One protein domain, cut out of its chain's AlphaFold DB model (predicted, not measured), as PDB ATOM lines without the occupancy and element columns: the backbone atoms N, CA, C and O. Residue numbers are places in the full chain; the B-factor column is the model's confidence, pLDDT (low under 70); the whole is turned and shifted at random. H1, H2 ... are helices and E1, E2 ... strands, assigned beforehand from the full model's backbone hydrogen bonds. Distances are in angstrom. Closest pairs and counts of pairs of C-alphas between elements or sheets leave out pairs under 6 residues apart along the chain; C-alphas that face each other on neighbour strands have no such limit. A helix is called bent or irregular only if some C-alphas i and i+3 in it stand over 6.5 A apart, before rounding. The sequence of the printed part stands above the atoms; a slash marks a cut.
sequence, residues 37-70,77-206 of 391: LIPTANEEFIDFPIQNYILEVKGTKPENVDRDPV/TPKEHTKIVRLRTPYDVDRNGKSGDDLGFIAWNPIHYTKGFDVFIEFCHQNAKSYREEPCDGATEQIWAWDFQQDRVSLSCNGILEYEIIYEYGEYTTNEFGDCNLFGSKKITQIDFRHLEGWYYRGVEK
ATOM      1  N   LEU A  37     -22.765   4.052  93.196       88.12
ATOM      2  CA  LEU A  37     -22.276   4.781  94.366       88.12
ATOM      3  C   LEU A  37     -21.197   3.946  95.069       88.12
ATOM      4  O   LEU A  37     -21.438   2.772  95.341       88.12
ATOM      5  N   ILE A  38     -20.059   4.560  95.383       84.81
ATOM      6  CA  ILE A  38     -19.016   3.978  96.232       84.81
ATOM      7  C   ILE A  38     -19.552   3.982  97.676       84.81
ATOM      8  O   ILE A  38     -19.868   5.057  98.203       84.81
ATOM      9  N   PRO A  39     -19.716   2.810  98.320       70.94
ATOM     10  CA  PRO A  39     -20.216   2.699  99.681       70.94
ATOM     11  C   PRO A  39     -19.350   3.471 100.679       70.94
ATOM     12  O   PRO A  39     -18.150   3.641 100.504       70.94
ATOM     13  N   THR A  40     -19.959   3.888 101.785       65.56
ATOM     14  CA  THR A  40     -19.302   4.643 102.867       65.56
ATOM     15  C   THR A  40     -18.285   3.821 103.671       65.56
ATOM     16  O   THR A  40     -17.561   4.359 104.505       65.56
ATOM     17  N   ALA A  41     -18.214   2.506 103.449       59.97
ATOM     18  CA  ALA A  41     -17.100   1.707 103.934       59.97
ATOM     19  C   ALA A  41     -15.897   1.987 103.026       59.97
ATOM     20  O   ALA A  41     -15.975   1.743 101.829       59.97
ATOM     21  N   ASN A  42     -14.790   2.479 103.592       51.44
ATOM     22  CA  ASN A  42     -13.538   2.832 102.894       51.44
ATOM     23  C   ASN A  42     -12.847   1.672 102.139       51.44
ATOM     24  O   ASN A  42     -11.674   1.786 101.802       51.44
ATOM     25  N   GLU A  43     -13.530   0.543 101.971       57.12
ATOM     26  CA  GLU A  43     -13.055  -0.673 101.336       57.12
ATOM     27  C   GLU A  43     -14.253  -1.315 100.623       57.12
ATOM     28  O   GLU A  43     -15.132  -1.910 101.250       57.12
ATOM     29  N   GLU A  44     -14.302  -1.188  99.301       60.31
ATOM     30  CA  GLU A  44     -15.161  -2.017  98.455       60.31
ATOM     31  C   GLU A  44     -14.255  -2.989  97.701       60.31
ATOM     32  O   GLU A  44     -13.171  -2.612  97.272       60.31
ATOM     33  N   PHE A  45     -14.663  -4.252  97.584       62.06
ATOM     34  CA  PHE A  45     -13.921  -5.283  96.862       62.06
ATOM     35  C   PHE A  45     -14.640  -5.515  95.537       62.06
ATOM     36  O   PHE A  45     -15.682  -6.167  95.509       62.06
ATOM     37  N   ILE A  46     -14.111  -4.952  94.450       65.81
ATOM     38  CA  ILE A  46     -14.763  -5.022  93.133       65.81
ATOM     39  C   ILE A  46     -13.884  -5.782  92.153       65.81
ATOM     40  O   ILE A  46     -12.766  -5.343  91.878       65.81
ATOM     41  N   ASP A  47     -14.404  -6.876  91.589       67.19
ATOM     42  CA  ASP A  47     -13.765  -7.551  90.460       67.19
ATOM     43  C   ASP A  47     -13.940  -6.711  89.194       67.19
ATOM     44  O   ASP A  47     -15.007  -6.664  88.580       67.19
ATOM     45  N   PHE A  48     -12.885  -5.975  88.845       72.75
ATOM     46  CA  PHE A  48     -12.880  -5.046  87.728       72.75
ATOM     47  C   PHE A  48     -11.842  -5.479  86.676       72.75
ATOM     48  O   PHE A  48     -10.641  -5.308  86.908       72.75
ATOM     49  N   PRO A  49     -12.260  -5.999  85.501       73.81
ATOM     50  CA  PRO A  49     -11.384  -6.355  84.383       73.81
ATOM     51  C   PRO A  49     -10.766  -5.117  83.717       73.81
ATOM     52  O   PRO A  49     -11.094  -4.743  82.590       73.81
ATOM     53  N   ILE A  50      -9.814  -4.498  84.408       73.81
ATOM     54  CA  ILE A  50      -9.156  -3.243  84.027       73.81
ATOM     55  C   ILE A  50      -8.437  -3.309  82.671       73.81
ATOM     56  O   ILE A  50      -8.117  -2.285  82.076       73.81
ATOM     57  N   GLN A  51      -8.172  -4.513  82.155       73.25
ATOM     58  CA  GLN A  51      -7.580  -4.722  80.832       73.25
ATOM     59  C   GLN A  51      -8.563  -4.321  79.731       73.25
ATOM     60  O   GLN A  51      -8.151  -3.737  78.731       73.25
ATOM     61  N   ASN A  52      -9.854  -4.577  79.947       75.56
ATOM     62  CA  ASN A  52     -10.911  -4.379  78.958       75.56
ATOM     63  C   ASN A  52     -11.702  -3.084  79.189       75.56
ATOM     64  O   ASN A  52     -12.364  -2.611  78.270       75.56
ATOM     65  N   TYR A  53     -11.617  -2.502  80.389       81.94
ATOM     66  CA  TYR A  53     -12.412  -1.342  80.788       81.94
ATOM     67  C   TYR A  53     -11.542  -0.218  81.342       81.94
ATOM     68  O   TYR A  53     -10.533  -0.461  82.004       81.94
ATOM     69  N   ILE A  54     -11.959   1.011  81.067       85.38
ATOM     70  CA  ILE A  54     -11.502   2.227  81.731       85.38
ATOM     71  C   ILE A  54     -12.308   2.350  83.021       85.38
ATOM     72  O   ILE A  54     -13.541   2.271  82.987       85.38
ATOM     73  N   LEU A  55     -11.625   2.506  84.153       88.00
ATOM     74  CA  LEU A  55     -12.294   2.809  85.413       88.00
ATOM     75  C   LEU A  55     -12.571   4.306  85.443       88.00
ATOM     76  O   LEU A  55     -11.641   5.103  85.415       88.00
ATOM     77  N   GLU A  56     -13.836   4.689  85.536       91.06
ATOM     78  CA  GLU A  56     -14.198   6.078  85.772       91.06
ATOM     79  C   GLU A  56     -14.745   6.247  87.179       91.06
ATOM     80  O   GLU A  56     -15.569   5.447  87.624       91.06
ATOM     81  N   VAL A  57     -14.330   7.316  87.856       92.56
ATOM     82  CA  VAL A  57     -14.900   7.758  89.126       92.56
ATOM     83  C   VAL A  57     -15.395   9.192  89.013       92.56
ATOM     84  O   VAL A  57     -14.707  10.067  88.498       92.56
ATOM     85  N   LYS A  58     -16.608   9.442  89.491       94.56
ATOM     86  CA  LYS A  58     -17.275  10.737  89.421       94.56
ATOM     87  C   LYS A  58     -17.522  11.288  90.810       94.56
ATOM     88  O   LYS A  58     -18.079  10.600  91.665       94.56
ATOM     89  N   GLY A  59     -17.181  12.552  90.996       92.75
ATOM     90  CA  GLY A  59     -17.419  13.272  92.234       92.75
ATOM     91  C   GLY A  59     -17.509  14.769  92.014       92.75
ATOM     92  O   GLY A  59     -17.547  15.259  90.885       92.75
ATOM     93  N   THR A  60     -17.556  15.492  93.125       90.75
ATOM     94  CA  THR A  60     -17.523  16.951  93.122       90.75
ATOM     95  C   THR A  60     -16.208  17.438  93.704       90.75
ATOM     96  O   THR A  60     -15.683  16.855  94.660       90.75
ATOM     97  N   LYS A  61     -15.663  18.502  93.114       87.44
ATOM     98  CA  LYS A  61     -14.501  19.175  93.684       87.44
ATOM     99  C   LYS A  61     -14.887  19.793  95.037       87.44
ATOM    100  O   LYS A  61     -15.988  20.335  95.162       87.44
ATOM    101  N   PRO A  62     -14.002  19.756  96.039       85.44
ATOM    102  CA  PRO A  62     -14.233  20.445  97.298       85.44
ATOM    103  C   PRO A  62     -14.206  21.970  97.098       85.44
ATOM    104  O   PRO A  62     -13.409  22.504  96.323       85.44
ATOM    105  N   GLU A  63     -15.083  22.679  97.806       82.94
ATOM    106  CA  GLU A  63     -15.151  24.143  97.805       82.94
ATOM    107  C   GLU A  63     -14.390  24.734  99.001       82.94
ATOM    108  O   GLU A  63     -14.283  24.103 100.048       82.94
ATOM    109  N   ASN A  64     -13.905  25.975  98.865       81.31
ATOM    110  CA  ASN A  64     -13.255  26.742  99.942       81.31
ATOM    111  C   ASN A  64     -12.046  26.046 100.590       81.31
ATOM    112  O   ASN A  64     -11.836  26.139 101.798       81.31
ATOM    113  N   VAL A  65     -11.248  25.353  99.780       78.75
ATOM    114  CA  VAL A  65     -10.055  24.649 100.252       78.75
ATOM    115  C   VAL A  65      -8.865  25.599 100.374       78.75
ATOM    116  O   VAL A  65      -8.613  26.398  99.471       78.75
ATOM    117  N   ASP A  66      -8.109  25.469 101.467       79.31
ATOM    118  CA  ASP A  66      -6.779  26.062 101.590       79.31
ATOM    119  C   ASP A  66      -5.805  25.365 100.628       79.31
ATOM    120  O   ASP A  66      -5.513  24.176 100.758       79.31
ATOM    121  N   ARG A  67      -5.330  26.117  99.632       77.06
ATOM    122  CA  ARG A  67      -4.452  25.623  98.560       77.06
ATOM    123  C   ARG A  67      -2.967  25.768  98.882       77.06
ATOM    124  O   ARG A  67      -2.145  25.343  98.070       77.06
ATOM    125  N   ASP A  68      -2.618  26.366 100.018       76.88
ATOM    126  CA  ASP A  68      -1.238  26.463 100.507       76.88
ATOM    127  C   ASP A  68      -1.146  26.032 101.981       76.88
ATOM    128  O   ASP A  68      -0.732  26.817 102.840       76.88
ATOM    129  N   PRO A  69      -1.539  24.785 102.306       69.62
ATOM    130  CA  PRO A  69      -1.493  24.328 103.682       69.62
ATOM    131  C   PRO A  69      -0.036  24.281 104.170       69.62
ATOM    132  O   PRO A  69       0.901  23.950 103.438       69.62
ATOM    133  N   VAL A  70       0.172  24.628 105.439       60.62
ATOM    134  CA  VAL A  70       1.504  24.657 106.055       60.62
ATOM    135  C   VAL A  70       2.005  23.223 106.246       60.62
ATOM    136  O   VAL A  70       1.606  22.541 107.188       60.62
ATOM    137  N   THR A  77       0.084  16.001  99.997       61.91
ATOM    138  CA  THR A  77      -1.113  16.834 100.171       61.91
ATOM    139  C   THR A  77      -2.108  16.284 101.214       61.91
ATOM    140  O   THR A  77      -2.099  15.072 101.460       61.91
ATOM    141  N   PRO A  78      -2.951  17.112 101.881       65.62
ATOM    142  CA  PRO A  78      -3.841  16.658 102.945       65.62
ATOM    143  C   PRO A  78      -4.699  15.450 102.558       65.62
ATOM    144  O   PRO A  78      -5.405  15.454 101.548       65.62
ATOM    145  N   LYS A  79      -4.705  14.440 103.439       66.19
ATOM    146  CA  LYS A  79      -5.470  13.188 103.273       66.19
ATOM    147  C   LYS A  79      -6.964  13.403 103.018       66.19
ATOM    148  O   LYS A  79      -7.603  12.557 102.411       66.19
ATOM    149  N   GLU A  80      -7.521  14.503 103.513       69.62
ATOM    150  CA  GLU A  80      -8.939  14.857 103.380       69.62
ATOM    151  C   GLU A  80      -9.377  15.090 101.926       69.62
ATOM    152  O   GLU A  80     -10.509  14.769 101.557       69.62
ATOM    153  N   HIS A  81      -8.476  15.581 101.072       77.81
ATOM    154  CA  HIS A  81      -8.790  15.888  99.674       77.81
ATOM    155  C   HIS A  81      -8.184  14.889  98.698       77.81
ATOM    156  O   HIS A  81      -8.715  14.725  97.600       77.81
ATOM    157  N   THR A  82      -7.152  14.162  99.116       85.62
ATOM    158  CA  THR A  82      -6.582  13.080  98.322       85.62
ATOM    159  C   THR A  82      -7.593  11.962  98.125       85.62
ATOM    160  O   THR A  82      -8.154  11.428  99.078       85.62
ATOM    161  N   LYS A  83      -7.779  11.564  96.873       88.69
ATOM    162  CA  LYS A  83      -8.506  10.364  96.471       88.69
ATOM    163  C   LYS A  83      -7.503   9.276  96.161       88.69
ATOM    164  O   LYS A  83      -6.443   9.561  95.610       88.69
ATOM    165  N   ILE A  84      -7.800   8.049  96.571       87.38
ATOM    166  CA  ILE A  84      -6.891   6.923  96.383       87.38
ATOM    167  C   ILE A  84      -7.682   5.745  95.854       87.38
ATOM    168  O   ILE A  84      -8.742   5.403  96.375       87.38
ATOM    169  N   VAL A  85      -7.114   5.082  94.861       85.31
ATOM    170  CA  VAL A  85      -7.567   3.761  94.453       85.31
ATOM    171  C   VAL A  85      -6.358   2.849  94.389       85.31
ATOM    172  O   VAL A  85      -5.335   3.158  93.771       85.31
ATOM    173  N   ARG A  86      -6.490   1.709  95.051       82.06
ATOM    174  CA  ARG A  86      -5.465   0.680  95.159       82.06
ATOM    175  C   ARG A  86      -5.879  -0.535  94.343       82.06
ATOM    176  O   ARG A  86      -7.044  -0.922  94.350       82.06
ATOM    177  N   LEU A  87      -4.922  -1.133  93.642       77.69
ATOM    178  CA  LEU A  87      -5.161  -2.284  92.773       77.69
ATOM    179  C   LEU A  87      -4.557  -3.538  93.392       77.69
ATOM    180  O   LEU A  87      -3.430  -3.509  93.889       77.69
ATOM    181  N   ARG A  88      -5.293  -4.650  93.330       73.81
ATOM    182  CA  ARG A  88      -4.829  -5.948  93.829       73.81
ATOM    183  C   ARG A  88      -4.976  -7.039  92.767       73.81
ATOM    184  O   ARG A  88      -5.965  -7.101  92.028       73.81
ATOM    185  N   THR A  89      -3.966  -7.897  92.685       63.44
ATOM    186  CA  THR A  89      -3.970  -9.108  91.854       63.44
ATOM    187  C   THR A  89      -4.670 -10.271  92.549       63.44
ATOM    188  O   THR A  89      -4.738 -10.303  93.780       63.44
ATOM    189  N   PRO A  90      -5.146 -11.268  91.781       55.53
ATOM    190  CA  PRO A  90      -5.575 -12.528  92.360       55.53
ATOM    191  C   PRO A  90      -4.382 -13.187  93.047       55.53
ATOM    192  O   PRO A  90      -3.275 -13.125  92.524       55.53
ATOM    193  N   TYR A  91      -4.645 -13.796  94.204       49.22
ATOM    194  CA  TYR A  91      -3.739 -14.588  95.038       49.22
ATOM    195  C   TYR A  91      -2.511 -15.158  94.301       49.22
ATOM    196  O   TYR A  91      -2.554 -16.286  93.817       49.22
ATOM    197  N   ASP A  92      -1.396 -14.429  94.297       40.94
ATOM    198  CA  ASP A  92      -0.091 -15.074  94.373       40.94
ATOM    199  C   ASP A  92       0.252 -15.084  95.857       40.94
ATOM    200  O   ASP A  92       0.413 -14.052  96.504       40.94
ATOM    201  N   VAL A  93       0.208 -16.278  96.440       39.19
ATOM    202  CA  VAL A  93       0.694 -16.493  97.795       39.19
ATOM    203  C   VAL A  93       2.204 -16.385  97.674       39.19
ATOM    204  O   VAL A  93       2.854 -17.283  97.127       39.19
ATOM    205  N   ASP A  94       2.775 -15.281  98.137       40.38
ATOM    206  CA  ASP A  94       4.208 -15.206  98.342       40.38
ATOM    207  C   ASP A  94       4.656 -16.423  99.184       40.38
ATOM    208  O   ASP A  94       3.916 -16.969 100.009       40.38
ATOM    209  N   ARG A  95       5.890 -16.907  98.979       37.50
ATOM    210  CA  ARG A  95       6.438 -18.102  99.669       37.50
ATOM    211  C   ARG A  95       6.393 -18.024 101.209       37.50
ATOM    212  O   ARG A  95       6.735 -19.002 101.869       37.50
ATOM    213  N   ASN A  96       5.986 -16.884 101.765       39.16
ATOM    214  CA  ASN A  96       5.920 -16.573 103.185       39.16
ATOM    215  C   ASN A  96       4.483 -16.501 103.742       39.16
ATOM    216  O   ASN A  96       4.324 -16.221 104.930       39.16
ATOM    217  N   GLY A  97       3.452 -16.784 102.937       34.59
ATOM    218  CA  GLY A  97       2.077 -16.927 103.422       34.59
ATOM    219  C   GLY A  97       1.417 -15.620 103.864       34.59
ATOM    220  O   GLY A  97       0.556 -15.655 104.748       34.59
ATOM    221  N   LYS A  98       1.797 -14.475 103.284       40.47
ATOM    222  CA  LYS A  98       1.061 -13.219 103.456       40.47
ATOM    223  C   LYS A  98       0.079 -13.076 102.296       40.47
ATOM    224  O   LYS A  98       0.429 -13.033 101.129       40.47
ATOM    225  N   SER A  99      -1.205 -13.055 102.625       38.97
ATOM    226  CA  SER A  99      -2.269 -12.962 101.632       38.97
ATOM    227  C   SER A  99      -2.328 -11.561 101.012       38.97
ATOM    228  O   SER A  99      -2.722 -10.616 101.698       38.97
ATOM    229  N   GLY A 100      -2.013 -11.465  99.718       50.06
ATOM    230  CA  GLY A 100      -2.286 -10.314  98.856       50.06
ATOM    231  C   GLY A 100      -1.042  -9.498  98.515       50.06
ATOM    232  O   GLY A 100      -0.587  -8.701  99.330       50.06
ATOM    233  N   ASP A 101      -0.547  -9.644  97.287       55.44
ATOM    234  CA  ASP A 101       0.431  -8.712  96.730       55.44
ATOM    235  C   ASP A 101      -0.296  -7.414  96.339       55.44
ATOM    236  O   ASP A 101      -1.057  -7.366  95.365       55.44
ATOM    237  N   ASP A 102      -0.093  -6.355  97.129       61.94
ATOM    238  CA  ASP A 102      -0.447  -4.990  96.737       61.94
ATOM    239  C   ASP A 102       0.390  -4.636  95.495       61.94
ATOM    240  O   ASP A 102       1.614  -4.526  95.563       61.94
ATOM    241  N   LEU A 103      -0.263  -4.458  94.342       63.53
ATOM    242  CA  LEU A 103       0.429  -4.064  93.109       63.53
ATOM    243  C   LEU A 103       0.839  -2.593  93.109       63.53
ATOM    244  O   LEU A 103       1.726  -2.212  92.347       63.53
ATOM    245  N   GLY A 104       0.153  -1.784  93.919       73.44
ATOM    246  CA  GLY A 104       0.356  -0.350  94.037       73.44
ATOM    247  C   GLY A 104      -0.950   0.438  94.109       73.44
ATOM    248  O   GLY A 104      -2.048  -0.130  94.193       73.44
ATOM    249  N   PHE A 105      -0.844   1.762  94.062       78.62
ATOM    250  CA  PHE A 105      -2.003   2.653  94.045       78.62
ATOM    251  C   PHE A 105      -1.743   3.932  93.258       78.62
ATOM    252  O   PHE A 105      -0.604   4.338  93.039       78.62
ATOM    253  N   ILE A 106      -2.834   4.590  92.886       82.62
ATOM    254  CA  ILE A 106      -2.819   5.970  92.412       82.62
ATOM    255  C   ILE A 106      -3.523   6.811  93.465       82.62
ATOM    256  O   ILE A 106      -4.598   6.453  93.957       82.62
ATOM    257  N   ALA A 107      -2.902   7.929  93.791       87.25
ATOM    258  CA  ALA A 107      -3.451   9.000  94.585       87.25
ATOM    259  C   ALA A 107      -3.519  10.266  93.728       87.25
ATOM    260  O   ALA A 107      -2.592  10.563  92.977       87.25
ATOM    261  N   TRP A 108      -4.606  11.016  93.834       90.44
ATOM    262  CA  TRP A 108      -4.755  12.290  93.140       90.44
ATOM    263  C   TRP A 108      -5.579  13.263  93.969       90.44
ATOM    264  O   TRP A 108      -6.332  12.856  94.858       90.44
ATOM    265  N   ASN A 109      -5.447  14.550  93.680       89.62
ATOM    266  CA  ASN A 109      -6.242  15.595  94.300       89.62
ATOM    267  C   ASN A 109      -7.229  16.176  93.274       89.62
ATOM    268  O   ASN A 109      -6.857  16.408  92.130       89.62
ATOM    269  N   PRO A 110      -8.486  16.449  93.659       89.69
ATOM    270  CA  PRO A 110      -9.484  17.046  92.767       89.69
ATOM    271  C   PRO A 110      -9.259  18.549  92.510       89.69
ATOM    272  O   PRO A 110     -10.078  19.192  91.860       89.69
ATOM    273  N   ILE A 111      -8.195  19.130  93.064       87.81
ATOM    274  CA  ILE A 111      -7.823  20.544  92.948       87.81
ATOM    275  C   ILE A 111      -6.306  20.651  92.795       87.81
ATOM    276  O   ILE A 111      -5.586  19.734  93.193       87.81
ATOM    277  N   HIS A 112      -5.836  21.786  92.286       86.12
ATOM    278  CA  HIS A 112      -4.412  22.104  92.202       86.12
ATOM    279  C   HIS A 112      -3.925  22.827  93.470       86.12
ATOM    280  O   HIS A 112      -4.482  23.858  93.868       86.12
ATOM    281  N   TYR A 113      -2.886  22.289  94.114       80.81
ATOM    282  CA  TYR A 113      -2.230  22.908  95.267       80.81
ATOM    283  C   TYR A 113      -1.021  23.755  94.868       80.81
ATOM    284  O   TYR A 113      -0.282  23.445  93.944       80.81
ATOM    285  N   THR A 114      -0.764  24.812  95.641       76.00
ATOM    286  CA  THR A 114       0.366  25.730  95.405       76.00
ATOM    287  C   THR A 114       1.708  25.090  95.775       76.00
ATOM    288  O   THR A 114       2.756  25.472  95.256       76.00
ATOM    289  N   LYS A 115       1.688  24.123  96.702       72.06
ATOM    290  CA  LYS A 115       2.856  23.370  97.168       72.06
ATOM    291  C   LYS A 115       2.493  21.899  97.355       72.06
ATOM    292  O   LYS A 115       1.416  21.590  97.859       72.06
ATOM    293  N   GLY A 116       3.436  21.016  97.032       71.50
ATOM    294  CA  GLY A 116       3.273  19.566  97.147       71.50
ATOM    295  C   GLY A 116       3.025  18.894  95.799       71.50
ATOM    296  O   GLY A 116       3.329  19.458  94.747       71.50
ATOM    297  N   PHE A 117       2.503  17.670  95.842       75.62
ATOM    298  CA  PHE A 117       2.217  16.860  94.661       75.62
ATOM    299  C   PHE A 117       0.718  16.614  94.553       75.62
ATOM    300  O   PHE A 117       0.077  16.216  95.527       75.62
ATOM    301  N   ASP A 118       0.164  16.818  93.366       80.56
ATOM    302  CA  ASP A 118      -1.266  16.644  93.148       80.56
ATOM    303  C   ASP A 118      -1.610  15.224  92.719       80.56
ATOM    304  O   ASP A 118      -2.662  14.725  93.104       80.56
ATOM    305  N   VAL A 119      -0.706  14.558  91.996       81.06
ATOM    306  CA  VAL A 119      -0.816  13.154  91.591       81.06
ATOM    307  C   VAL A 119       0.379  12.384  92.110       81.06
ATOM    308  O   VAL A 119       1.523  12.838  92.035       81.06
ATOM    309  N   PHE A 120       0.110  11.184  92.594       79.25
ATOM    310  CA  PHE A 120       1.125  10.214  92.931       79.25
ATOM    311  C   PHE A 120       0.716   8.837  92.474       79.25
ATOM    312  O   PHE A 120      -0.374   8.355  92.769       79.25
ATOM    313  N   ILE A 121       1.626   8.206  91.756       73.81
ATOM    314  CA  ILE A 121       1.455   6.848  91.290       73.81
ATOM    315  C   ILE A 121       2.552   6.015  91.933       73.81
ATOM    316  O   ILE A 121       3.736   6.212  91.664       73.81
ATOM    317  N   GLU A 122       2.144   5.093  92.800       70.81
ATOM    318  CA  GLU A 122       3.017   4.086  93.390       70.81
ATOM    319  C   GLU A 122       2.874   2.793  92.599       70.81
ATOM    320  O   GLU A 122       2.286   1.824  93.066       70.81
ATOM    321  N   PHE A 123       3.395   2.796  91.372       65.94
ATOM    322  CA  PHE A 123       3.549   1.591  90.564       65.94
ATOM    323  C   PHE A 123       4.956   1.577  90.019       65.94
ATOM    324  O   PHE A 123       5.291   2.421  89.189       65.94
ATOM    325  N   CYS A 124       5.765   0.611  90.453       54.59
ATOM    326  CA  CYS A 124       7.127   0.394  89.970       54.59
ATOM    327  C   CYS A 124       8.154   1.507  90.205       54.59
ATOM    328  O   CYS A 124       9.320   1.210  90.411       54.59
ATOM    329  N   HIS A 125       7.740   2.765  90.225       57.81
ATOM    330  CA  HIS A 125       8.484   3.936  90.631       57.81
ATOM    331  C   HIS A 125       7.531   4.799  91.449       57.81
ATOM    332  O   HIS A 125       6.342   4.880  91.151       57.81
ATOM    333  N   GLN A 126       8.053   5.443  92.485       63.50
ATOM    334  CA  GLN A 126       7.320   6.488  93.179       63.50
ATOM    335  C   GLN A 126       7.391   7.738  92.311       63.50
ATOM    336  O   GLN A 126       8.433   8.389  92.252       63.50
ATOM    337  N   ASN A 127       6.311   8.035  91.591       67.75
ATOM    338  CA  ASN A 127       6.263   9.197  90.715       67.75
ATOM    339  C   ASN A 127       5.209  10.175  91.226       67.75
ATOM    340  O   ASN A 127       4.011   9.893  91.210       67.75
ATOM    341  N   ALA A 128       5.693  11.309  91.722       72.88
ATOM    342  CA  ALA A 128       4.887  12.382  92.267       72.88
ATOM    343  C   ALA A 128       4.990  13.596  91.340       72.88
ATOM    344  O   ALA A 128       6.091  13.987  90.945       72.88
ATOM    345  N   LYS A 129       3.854  14.197  90.986       74.38
ATOM    346  CA  LYS A 129       3.799  15.347  90.077       74.38
ATOM    347  C   LYS A 129       2.732  16.335  90.525       74.38
ATOM    348  O   LYS A 129       1.661  15.937  90.978       74.38
ATOM    349  N   SER A 130       3.034  17.617  90.380       76.12
ATOM    350  CA  SER A 130       2.066  18.701  90.547       76.12
ATOM    351  C   SER A 130       1.362  18.980  89.219       76.12
ATOM    352  O   SER A 130       1.968  18.834  88.147       76.12
ATOM    353  N   TYR A 131       0.094  19.368  89.270       75.12
ATOM    354  CA  TYR A 131      -0.596  19.877  88.093       75.12
ATOM    355  C   TYR A 131       0.058  21.182  87.628       75.12
ATOM    356  O   TYR A 131       0.755  21.862  88.375       75.12
ATOM    357  N   ARG A 132      -0.111  21.508  86.346       65.19
ATOM    358  CA  ARG A 132       0.287  22.828  85.830       65.19
ATOM    359  C   ARG A 132      -0.823  23.856  86.037       65.19
ATOM    360  O   ARG A 132      -0.548  25.029  86.259       65.19
ATOM    361  N   GLU A 133      -2.064  23.392  85.973       73.69
ATOM    362  CA  GLU A 133      -3.288  24.180  86.043       73.69
ATOM    363  C   GLU A 133      -4.361  23.432  86.852       73.69
ATOM    364  O   GLU A 133      -4.107  22.352  87.382       73.69
ATOM    365  N   GLU A 134      -5.550  24.020  87.000       80.56
ATOM    366  CA  GLU A 134      -6.660  23.341  87.677       80.56
ATOM    367  C   GLU A 134      -7.120  22.110  86.891       80.56
ATOM    368  O   GLU A 134      -7.443  22.248  85.707       80.56
ATOM    369  N   PRO A 135      -7.251  20.941  87.542       81.69
ATOM    370  CA  PRO A 135      -7.742  19.760  86.860       81.69
ATOM    371  C   PRO A 135      -9.182  19.962  86.386       81.69
ATOM    372  O   PRO A 135      -9.979  20.683  87.009       81.69
ATOM    373  N   CYS A 136      -9.539  19.286  85.295       77.81
ATOM    374  CA  CYS A 136     -10.880  19.336  84.707       77.81
ATOM    375  C   CYS A 136     -11.329  20.766  84.325       77.81
ATOM    376  O   CYS A 136     -12.524  21.071  84.401       77.81
ATOM    377  N   ASP A 137     -10.388  21.665  84.012       75.19
ATOM    378  CA  ASP A 137     -10.627  23.100  83.784       75.19
ATOM    379  C   ASP A 137     -11.377  23.788  84.943       75.19
ATOM    380  O   ASP A 137     -12.150  24.733  84.763       75.19
ATOM    381  N   GLY A 138     -11.191  23.287  86.167       78.44
ATOM    382  CA  GLY A 138     -11.854  23.806  87.357       78.44
ATOM    383  C   GLY A 138     -13.358  23.514  87.418       78.44
ATOM    384  O   GLY A 138     -14.063  24.163  88.198       78.44
ATOM    385  N   ALA A 139     -13.882  22.557  86.649       79.12
ATOM    386  CA  ALA A 139     -15.285  22.147  86.730       79.12
ATOM    387  C   ALA A 139     -15.655  21.598  88.123       79.12
ATOM    388  O   ALA A 139     -14.865  20.901  88.762       79.12
ATOM    389  N   THR A 140     -16.869  21.904  88.602       88.38
ATOM    390  CA  THR A 140     -17.348  21.412  89.908       88.38
ATOM    391  C   THR A 140     -17.621  19.915  89.896       88.38
ATOM    392  O   THR A 140     -17.202  19.225  90.819       88.38
ATOM    393  N   GLU A 141     -18.310  19.408  88.873       92.62
ATOM    394  CA  GLU A 141     -18.439  17.966  88.656       92.62
ATOM    395  C   GLU A 141     -17.213  17.470  87.883       92.62
ATOM    396  O   GLU A 141     -16.834  18.033  86.853       92.62
ATOM    397  N   GLN A 142     -16.590  16.418  88.404       92.88
ATOM    398  CA  GLN A 142     -15.353  15.862  87.881       92.88
ATOM    399  C   GLN A 142     -15.517  14.364  87.654       92.88
ATOM    400  O   GLN A 142     -15.867  13.623  88.575       92.88
ATOM    401  N   ILE A 143     -15.240  13.921  86.431       92.75
ATOM    402  CA  ILE A 143     -15.191  12.518  86.031       92.75
ATOM    403  C   ILE A 143     -13.739  12.163  85.767       92.75
ATOM    404  O   ILE A 143     -13.180  12.509  84.731       92.75
ATOM    405  N   TRP A 144     -13.133  11.453  86.702       93.44
ATOM    406  CA  TRP A 144     -11.768  10.982  86.592       93.44
ATOM    407  C   TRP A 144     -11.749   9.623  85.906       93.44
ATOM    408  O   TRP A 144     -12.347   8.678  86.411       93.44
ATOM    409  N   ALA A 145     -11.075   9.519  84.766       90.00
ATOM    410  CA  ALA A 145     -11.011   8.313  83.952       90.00
ATOM    411  C   ALA A 145      -9.590   7.751  83.924       90.00
ATOM    412  O   ALA A 145      -8.613   8.453  83.642       90.00
ATOM    413  N   TRP A 146      -9.500   6.480  84.290       87.69
ATOM    414  CA  TRP A 146      -8.267   5.762  84.540       87.69
ATOM    415  C   TRP A 146      -8.110   4.673  83.499       87.69
ATOM    416  O   TRP A 146      -8.821   3.660  83.517       87.69
ATOM    417  N   ASP A 147      -7.169   4.886  82.588       82.62
ATOM    418  CA  ASP A 147      -6.902   3.954  81.506       82.62
ATOM    419  C   ASP A 147      -5.551   3.272  81.715       82.62
ATOM    420  O   ASP A 147      -4.480   3.885  81.664       82.62
ATOM    421  N   PHE A 148      -5.642   1.967  81.954       76.44
ATOM    422  CA  PHE A 148      -4.518   1.076  82.170       76.44
ATOM    423  C   PHE A 148      -4.264   0.269  80.909       76.44
ATOM    424  O   PHE A 148      -5.085  -0.551  80.507       76.44
ATOM    425  N   GLN A 149      -3.108   0.441  80.294       72.06
ATOM    426  CA  GLN A 149      -2.698  -0.355  79.143       72.06
ATOM    427  C   GLN A 149      -1.426  -1.119  79.458       72.06
ATOM    428  O   GLN A 149      -0.801  -0.927  80.499       72.06
ATOM    429  N   GLN A 150      -1.047  -2.021  78.552       66.69
ATOM    430  CA  GLN A 150       0.109  -2.897  78.736       66.69
ATOM    431  C   GLN A 150       1.384  -2.133  79.114       66.69
ATOM    432  O   GLN A 150       2.173  -2.623  79.912       66.69
ATOM    433  N   ASP A 151       1.557  -0.939  78.558       62.25
ATOM    434  CA  ASP A 151       2.756  -0.113  78.649       62.25
ATOM    435  C   ASP A 151       2.492   1.318  79.119       62.25
ATOM    436  O   ASP A 151       3.408   2.132  79.090       62.25
ATOM    437  N   ARG A 152       1.262   1.656  79.511       71.31
ATOM    438  CA  ARG A 152       0.946   3.007  79.981       71.31
ATOM    439  C   ARG A 152      -0.138   3.010  81.041       71.31
ATOM    440  O   ARG A 152      -1.032   2.165  81.025       71.31
ATOM    441  N   VAL A 153      -0.070   3.990  81.926       76.12
ATOM    442  CA  VAL A 153      -1.151   4.345  82.846       76.12
ATOM    443  C   VAL A 153      -1.432   5.820  82.661       76.12
ATOM    444  O   VAL A 153      -0.520   6.635  82.767       76.12
ATOM    445  N   SER A 154      -2.690   6.149  82.395       81.12
ATOM    446  CA  SER A 154      -3.132   7.531  82.242       81.12
ATOM    447  C   SER A 154      -4.293   7.839  83.178       81.12
ATOM    448  O   SER A 154      -5.158   6.997  83.432       81.12
ATOM    449  N   LEU A 155      -4.275   9.060  83.696       85.88
ATOM    450  CA  LEU A 155      -5.297   9.663  84.530       85.88
ATOM    451  C   LEU A 155      -5.795  10.903  83.797       85.88
ATOM    452  O   LEU A 155      -5.024  11.823  83.524       85.88
ATOM    453  N   SER A 156      -7.082  10.924  83.490       84.19
ATOM    454  CA  SER A 156      -7.750  12.067  82.874       84.19
ATOM    455  C   SER A 156      -8.906  12.543  83.741       84.19
ATOM    456  O   SER A 156      -9.437  11.762  84.527       84.19
ATOM    457  N   CYS A 157      -9.305  13.802  83.595       84.69
ATOM    458  CA  CYS A 157     -10.496  14.357  84.207       84.69
ATOM    459  C   CYS A 157     -11.390  15.051  83.178       84.69
ATOM    460  O   CYS A 157     -10.932  15.891  82.412       84.69
ATOM    461  N   ASN A 158     -12.679  14.706  83.138       80.12
ATOM    462  CA  ASN A 158     -13.643  15.179  82.139       80.12
ATOM    463  C   ASN A 158     -13.129  15.013  80.691       80.12
ATOM    464  O   ASN A 158     -13.437  15.813  79.812       80.12
ATOM    465  N   GLY A 159     -12.335  13.962  80.446       69.94
ATOM    466  CA  GLY A 159     -11.693  13.685  79.157       69.94
ATOM    467  C   GLY A 159     -10.378  14.435  78.903       69.94
ATOM    468  O   GLY A 159      -9.746  14.192  77.879       69.94
ATOM    469  N   ILE A 160      -9.941  15.304  79.818       68.06
ATOM    470  CA  ILE A 160      -8.669  16.035  79.751       68.06
ATOM    471  C   ILE A 160      -7.585  15.192  80.419       68.06
ATOM    472  O   ILE A 160      -7.750  14.782  81.561       68.06
ATOM    473  N   LEU A 161      -6.484  14.895  79.730       73.81
ATOM    474  CA  LEU A 161      -5.370  14.156  80.324       73.81
ATOM    475  C   LEU A 161      -4.696  15.009  81.407       73.81
ATOM    476  O   LEU A 161      -4.256  16.112  81.123       73.81
ATOM    477  N   GLU A 162      -4.583  14.488  82.624       75.69
ATOM    478  CA  GLU A 162      -3.964  15.189  83.759       75.69
ATOM    479  C   GLU A 162      -2.577  14.615  84.069       75.69
ATOM    480  O   GLU A 162      -1.639  15.308  84.476       75.69
ATOM    481  N   TYR A 163      -2.433  13.306  83.866       78.44
ATOM    482  CA  TYR A 163      -1.210  12.589  84.165       78.44
ATOM    483  C   TYR A 163      -1.071  11.333  83.306       78.44
ATOM    484  O   TYR A 163      -2.047  10.636  83.037       78.44
ATOM    485  N   GLU A 164       0.159  11.008  82.920       74.44
ATOM    486  CA  GLU A 164       0.489   9.778  82.210       74.44
ATOM    487  C   GLU A 164       1.885   9.296  82.615       74.44
ATOM    488  O   GLU A 164       2.812  10.096  82.759       74.44
ATOM    489  N   ILE A 165       2.025   7.982  82.780       69.88
ATOM    490  CA  ILE A 165       3.308   7.279  82.783       69.88
ATOM    491  C   ILE A 165       3.305   6.320  81.604       69.88
ATOM    492  O   ILE A 165       2.388   5.508  81.453       69.88
ATOM    493  N   ILE A 166       4.374   6.379  80.818       66.75
ATOM    494  CA  ILE A 166       4.687   5.409  79.775       66.75
ATOM    495  C   ILE A 166       5.835   4.558  80.308       66.75
ATOM    496  O   ILE A 166       6.884   5.081  80.675       66.75
ATOM    497  N   TYR A 167       5.641   3.248  80.364       59.75
ATOM    498  CA  TYR A 167       6.691   2.322  80.760       59.75
ATOM    499  C   TYR A 167       7.582   2.038  79.545       59.75
ATOM    500  O   TYR A 167       7.212   1.288  78.633       59.75
ATOM    501  N   GLU A 168       8.760   2.666  79.505       51.03
ATOM    502  CA  GLU A 168       9.786   2.362  78.508       51.03
ATOM    503  C   GLU A 168      10.497   1.039  78.836       51.03
ATOM    504  O   GLU A 168      10.852   0.739  79.976       51.03
ATOM    505  N   TYR A 169      10.771   0.231  77.810       39.56
ATOM    506  CA  TYR A 169      11.497  -1.028  77.981       39.56
ATOM    507  C   TYR A 169      13.000  -0.743  78.155       39.56
ATOM    508  O   TYR A 169      13.730  -0.718  77.162       39.56
ATOM    509  N   GLY A 170      13.475  -0.520  79.384       38.56
ATOM    510  CA  GLY A 170      14.892  -0.205  79.627       38.56
ATOM    511  C   GLY A 170      15.199   0.636  80.864       38.56
ATOM    512  O   GLY A 170      16.314   0.548  81.377       38.56
ATOM    513  N   GLU A 171      14.238   1.414  81.361       36.88
ATOM    514  CA  GLU A 171      14.381   2.166  82.611       36.88
ATOM    515  C   GLU A 171      14.131   1.225  83.793       36.88
ATOM    516  O   GLU A 171      13.056   1.170  84.378       36.88
ATOM    517  N   TYR A 172      15.119   0.380  84.086       41.28
ATOM    518  CA  TYR A 172      15.038  -0.565  85.190       41.28
ATOM    519  C   TYR A 172      15.573   0.073  86.467       41.28
ATOM    520  O   TYR A 172      16.780   0.284  86.607       41.28
ATOM    521  N   THR A 173      14.709   0.226  87.464       34.56
ATOM    522  CA  THR A 173      15.105  -0.184  88.810       34.56
ATOM    523  C   THR A 173      14.354  -1.466  89.147       34.56
ATOM    524  O   THR A 173      13.145  -1.591  88.974       34.56
ATOM    525  N   THR A 174      15.105  -2.487  89.551       38.47
ATOM    526  CA  THR A 174      14.570  -3.695  90.174       38.47
ATOM    527  C   THR A 174      14.033  -3.309  91.546       38.47
ATOM    528  O   THR A 174      14.764  -3.351  92.535       38.47
ATOM    529  N   ASN A 175      12.787  -2.858  91.605       44.62
ATOM    530  CA  ASN A 175      12.118  -2.586  92.872       44.62
ATOM    531  C   ASN A 175      11.499  -3.894  93.377       44.62
ATOM    532  O   ASN A 175      11.279  -4.827  92.601       44.62
ATOM    533  N   GLU A 176      11.158  -3.941  94.663       46.84
ATOM    534  CA  GLU A 176      10.497  -5.078  95.330       46.84
ATOM    535  C   GLU A 176       9.174  -5.530  94.656       46.84
ATOM    536  O   GLU A 176       8.651  -6.587  94.991       46.84
ATOM    537  N   PHE A 177       8.664  -4.775  93.672       46.22
ATOM    538  CA  PHE A 177       7.351  -4.936  93.032       46.22
ATOM    539  C   PHE A 177       7.350  -5.660  91.658       46.22
ATOM    540  O   PHE A 177       6.279  -5.912  91.097       46.22
ATOM    541  N   GLY A 178       8.511  -6.052  91.113       50.56
ATOM    542  CA  GLY A 178       8.616  -6.875  89.886       50.56
ATOM    543  C   GLY A 178       8.658  -6.108  88.547       50.56
ATOM    544  O   GLY A 178       8.935  -4.916  88.516       50.56
ATOM    545  N   ASP A 179       8.443  -6.810  87.418       54.06
ATOM    546  CA  ASP A 179       8.541  -6.246  86.053       54.06
ATOM    547  C   ASP A 179       7.302  -5.419  85.664       54.06
ATOM    548  O   ASP A 179       6.192  -5.931  85.481       54.06
ATOM    549  N   CYS A 180       7.533  -4.125  85.500       53.94
ATOM    550  CA  CYS A 180       6.552  -3.080  85.219       53.94
ATOM    551  C   CYS A 180       5.931  -3.196  83.829       53.94
ATOM    552  O   CYS A 180       4.767  -2.852  83.636       53.94
ATOM    553  N   ASN A 181       6.671  -3.771  82.874       51.94
ATOM    554  CA  ASN A 181       6.216  -3.963  81.493       51.94
ATOM    555  C   ASN A 181       5.103  -5.010  81.367       51.94
ATOM    556  O   ASN A 181       4.489  -5.158  80.308       51.94
ATOM    557  N   LEU A 182       4.867  -5.774  82.435       52.84
ATOM    558  CA  LEU A 182       3.826  -6.786  82.490       52.84
ATOM    559  C   LEU A 182       2.552  -6.261  83.153       52.84
ATOM    560  O   LEU A 182       1.558  -6.982  83.153       52.84
ATOM    561  N   PHE A 183       2.523  -5.028  83.676       59.22
ATOM    562  CA  PHE A 183       1.399  -4.544  84.478       59.22
ATOM    563  C   PHE A 183       0.067  -4.547  83.722       59.22
ATOM    564  O   PHE A 183      -0.870  -5.200  84.172       59.22
ATOM    565  N   GLY A 184      -0.039  -3.921  82.544       57.28
ATOM    566  CA  GLY A 184      -1.314  -3.967  81.811       57.28
ATOM    567  C   GLY A 184      -1.634  -5.341  81.206       57.28
ATOM    568  O   GLY A 184      -2.676  -5.503  80.578       57.28
ATOM    569  N   SER A 185      -0.757  -6.334  81.407       58.53
ATOM    570  CA  SER A 185      -1.044  -7.754  81.173       58.53
ATOM    571  C   SER A 185      -1.345  -8.550  82.451       58.53
ATOM    572  O   SER A 185      -1.863  -9.663  82.354       58.53
ATOM    573  N   LYS A 186      -1.068  -8.004  83.647       64.69
ATOM    574  CA  LYS A 186      -1.428  -8.625  84.925       64.69
ATOM    575  C   LYS A 186      -2.933  -8.544  85.098       64.69
ATOM    576  O   LYS A 186      -3.536  -7.496  84.876       64.69
ATOM    577  N   LYS A 187      -3.538  -9.655  85.520       67.50
ATOM    578  CA  LYS A 187      -4.954  -9.695  85.874       67.50
ATOM    579  C   LYS A 187      -5.147  -8.922  87.180       67.50
ATOM    580  O   LYS A 187      -4.578  -9.298  88.195       67.50
ATOM    581  N   ILE A 188      -5.950  -7.868  87.146       70.69
ATOM    582  CA  ILE A 188      -6.427  -7.169  88.341       70.69
ATOM    583  C   ILE A 188      -7.789  -7.763  88.638       70.69
ATOM    584  O   ILE A 188      -8.634  -7.799  87.748       70.69
ATOM    585  N   THR A 189      -7.967  -8.291  89.842       66.31
ATOM    586  CA  THR A 189      -9.243  -8.888  90.268       66.31
ATOM    587  C   THR A 189      -9.894  -8.107  91.388       66.31
ATOM    588  O   THR A 189     -10.948  -8.500  91.871       66.31
ATOM    589  N   GLN A 190      -9.246  -7.046  91.866       73.81
ATOM    590  CA  GLN A 190      -9.799  -6.240  92.932       73.81
ATOM    591  C   GLN A 190      -9.285  -4.801  92.876       73.81
ATOM    592  O   GLN A 190      -8.100  -4.543  92.646       73.81
ATOM    593  N   ILE A 191     -10.200  -3.875  93.149       76.75
ATOM    594  CA  ILE A 191      -9.941  -2.453  93.356       76.75
ATOM    595  C   ILE A 191     -10.404  -2.063  94.763       76.75
ATOM    596  O   ILE A 191     -11.464  -2.515  95.170       76.75
ATOM    597  N   ASP A 192      -9.613  -1.265  95.485       80.50
ATOM    598  CA  ASP A 192      -9.878  -0.726  96.831       80.50
ATOM    599  C   ASP A 192      -9.949   0.814  96.748       80.50
ATOM    600  O   ASP A 192      -8.959   1.463  96.398       80.50
ATOM    601  N   PHE A 193     -11.126   1.388  97.017       84.50
ATOM    602  CA  PHE A 193     -11.402   2.828  96.955       84.50
ATOM    603  C   PHE A 193     -11.267   3.476  98.334       84.50
ATOM    604  O   PHE A 193     -12.030   3.156  99.241       84.50
ATOM    605  N   ARG A 194     -10.381   4.467  98.481       84.19
ATOM    606  CA  ARG A 194     -10.201   5.205  99.743       84.19
ATOM    607  C   ARG A 194     -10.408   6.696  99.555       84.19
ATOM    608  O   ARG A 194     -10.021   7.277  98.541       84.19
ATOM    609  N   HIS A 195     -11.000   7.319 100.575       85.69
ATOM    610  CA  HIS A 195     -11.332   8.749 100.594       85.69
ATOM    611  C   HIS A 195     -12.295   9.181  99.471       85.69
ATOM    612  O   HIS A 195     -12.385  10.362  99.134       85.69
ATOM    613  N   LEU A 196     -13.037   8.219  98.920       85.69
ATOM    614  CA  LEU A 196     -14.007   8.371  97.832       85.69
ATOM    615  C   LEU A 196     -15.451   8.175  98.328       85.69
ATOM    616  O   LEU A 196     -16.343   7.824  97.563       85.69
ATOM    617  N   GLU A 197     -15.698   8.403  99.618       84.00
ATOM    618  CA  GLU A 197     -17.048   8.359 100.179       84.00
ATOM    619  C   GLU A 197     -17.967   9.362  99.460       84.00
ATOM    620  O   GLU A 197     -17.620  10.533  99.291       84.00
ATOM    621  N   GLY A 198     -19.135   8.893  99.010       85.94
ATOM    622  CA  GLY A 198     -20.105   9.713  98.273       85.94
ATOM    623  C   GLY A 198     -19.779   9.916  96.788       85.94
ATOM    624  O   GLY A 198     -20.528  10.605  96.095       85.94
ATOM    625  N   TRP A 199     -18.688   9.328  96.289       90.88
ATOM    626  CA  TRP A 199     -18.348   9.322  94.866       90.88
ATOM    627  C   TRP A 199     -19.019   8.151  94.155       90.88
ATOM    628  O   TRP A 199     -19.543   7.232  94.779       90.88
ATOM    629  N   TYR A 200     -19.008   8.182  92.830       91.31
ATOM    630  CA  TYR A 200     -19.557   7.128  91.987       91.31
ATOM    631  C   TYR A 200     -18.457   6.509  91.137       91.31
ATOM    632  O   TYR A 200     -17.498   7.193  90.804       91.31
ATOM    633  N   TYR A 201     -18.616   5.259  90.722       89.75
ATOM    634  CA  TYR A 201     -17.735   4.601  89.763       89.75
ATOM    635  C   TYR A 201     -18.524   3.941  88.631       89.75
ATOM    636  O   TYR A 201     -19.713   3.639  88.773       89.75
ATOM    637  N   ARG A 202     -17.858   3.707  87.500       88.62
ATOM    638  CA  ARG A 202     -18.330   2.828  86.424       88.62
ATOM    639  C   ARG A 202     -17.155   2.258  85.632       88.62
ATOM    640  O   ARG A 202     -16.042   2.773  85.700       88.62
ATOM    641  N   GLY A 203     -17.423   1.207  84.865       86.12
ATOM    642  CA  GLY A 203     -16.503   0.710  83.847       86.12
ATOM    643  C   GLY A 203     -16.973   1.124  82.465       86.12
ATOM    644  O   GLY A 203     -18.122   0.870  82.114       86.12
ATOM    645  N   VAL A 204     -16.090   1.736  81.683       85.12
ATOM    646  CA  VAL A 204     -16.349   2.061  80.277       85.12
ATOM    647  C   VAL A 204     -15.536   1.110  79.413       85.12
ATOM    648  O   VAL A 204     -14.326   1.000  79.599       85.12
ATOM    649  N   GLU A 205     -16.184   0.389  78.497       81.12
ATOM    650  CA  GLU A 205     -15.471  -0.502  77.578       81.12
ATOM    651  C   GLU A 205     -14.412   0.279  76.808       81.12
ATOM    652  O   GLU A 205     -14.683   1.330  76.215       81.12
ATOM    653  N   LYS A 206     -13.193  -0.257  76.777       76.06
ATOM    654  CA  LYS A 206     -12.177   0.264  75.874       76.06
ATOM    655  C   LYS A 206     -12.637  -0.015  74.458       76.06
ATOM    656  O   LYS A 206     -12.776  -1.168  74.051       76.06
TER     657      LYS A 206
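Overview. This is residues 37 to 70 and 77 to 206 of the 391 residues of the protein "Putative secretory peptide-38" of Pleurobrachia bachei (UniProt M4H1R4). Two antiparallel sheets of five strands lie face to face as a sandwich, a 10.8 A gap between the centres of the facing parts, their strands crossed at 27 degrees. The short helices H1 and H2 sit at opposite ends of the strands E6 and E7, and a long loop, residues 89 to 101, reaches 15 to 28 A from the mean of the C-alphas. The printed part has 164 residues, with ten named strands and two named helices in the order E1 E2 E3 E4 E5 H1 E6 E7 E8 H2 E9 E10; it is mostly strand, though under half of the residues are in named elements. The sheets run E8 E7 E6 E1 E10 and E5 E4 E3 E2 E9. The whole is compact, with a radius of gyration of the C-alphas of 15.9 A and spans of 49 by 35 by 33 A.

Along the chain. Find C-alpha 53 at (-12.412, -1.342, 80.788); from there E1 runs 22.6 A to residue 60. Beside it look for E6, residues 141 to 148, 22.8 A, then E7, 152 to 157, and E8, 160 to 166. E10, residues 200 to 205, ends at C-alpha 205, (-15.471, -0.502, 77.578). For the other sheet, read E2 at 83 to 88, E3 at 102 to 108, 18.2 A, E4 at 119 to 123, E5 at 125 to 129 and E9 at 190 to 194. H1 is residues 135 to 138; H2, 180 to 185, is irregular, with C-alphas 181 and 184 7.5 A apart.

Arrangement. Begin with the twisted sheet, where E8 and E10 are edge strands. N 57 and O 144 of E1 and E6 are 2.8 A apart, within hydrogen-bond range, as are N 56 and O 202 of E1 and E10 at 2.9 A. E6 E7 E8 form a meander, each strand the antiparallel neighbour of the one before; so do E2 E3 E4 E5. In the second sheet, N 86 and O 192 of E2 and E9 are within range at 2.8 A, as are N 107 and O 120 of E3 and E4 at 2.8 A. Across the sandwich, the closest C-alphas of E4 and E8 are Val 119 and Tyr 163, 7.5 A. H1 and H2 only graze the first sheet; the closest C-alphas of H1 and E7 are Cys 136 and Cys 157, 5.0 A, and of H2 and E6 Phe 148 and Gly 184, 6.0 A. H1 is too short for an O i to N i+4 pair; H2 has 0 of 2 within range, and 2 of 3 O i to N i+3 pairs.

Size, cuts and confidence. The two C-alphas farthest apart, Asn 64 and Arg 95, are 49.0 A apart. Residues 71 to 76 are not printed, in the link from E1 to E2; C-alphas 70 and 77 are 10.1 A apart across the cut. The links E2 to E3 and E8 to H2 are long. Mean pLDDT of the printed part is 71.5; look for low values at, among others, residues 89 to 103 and 165 to 187.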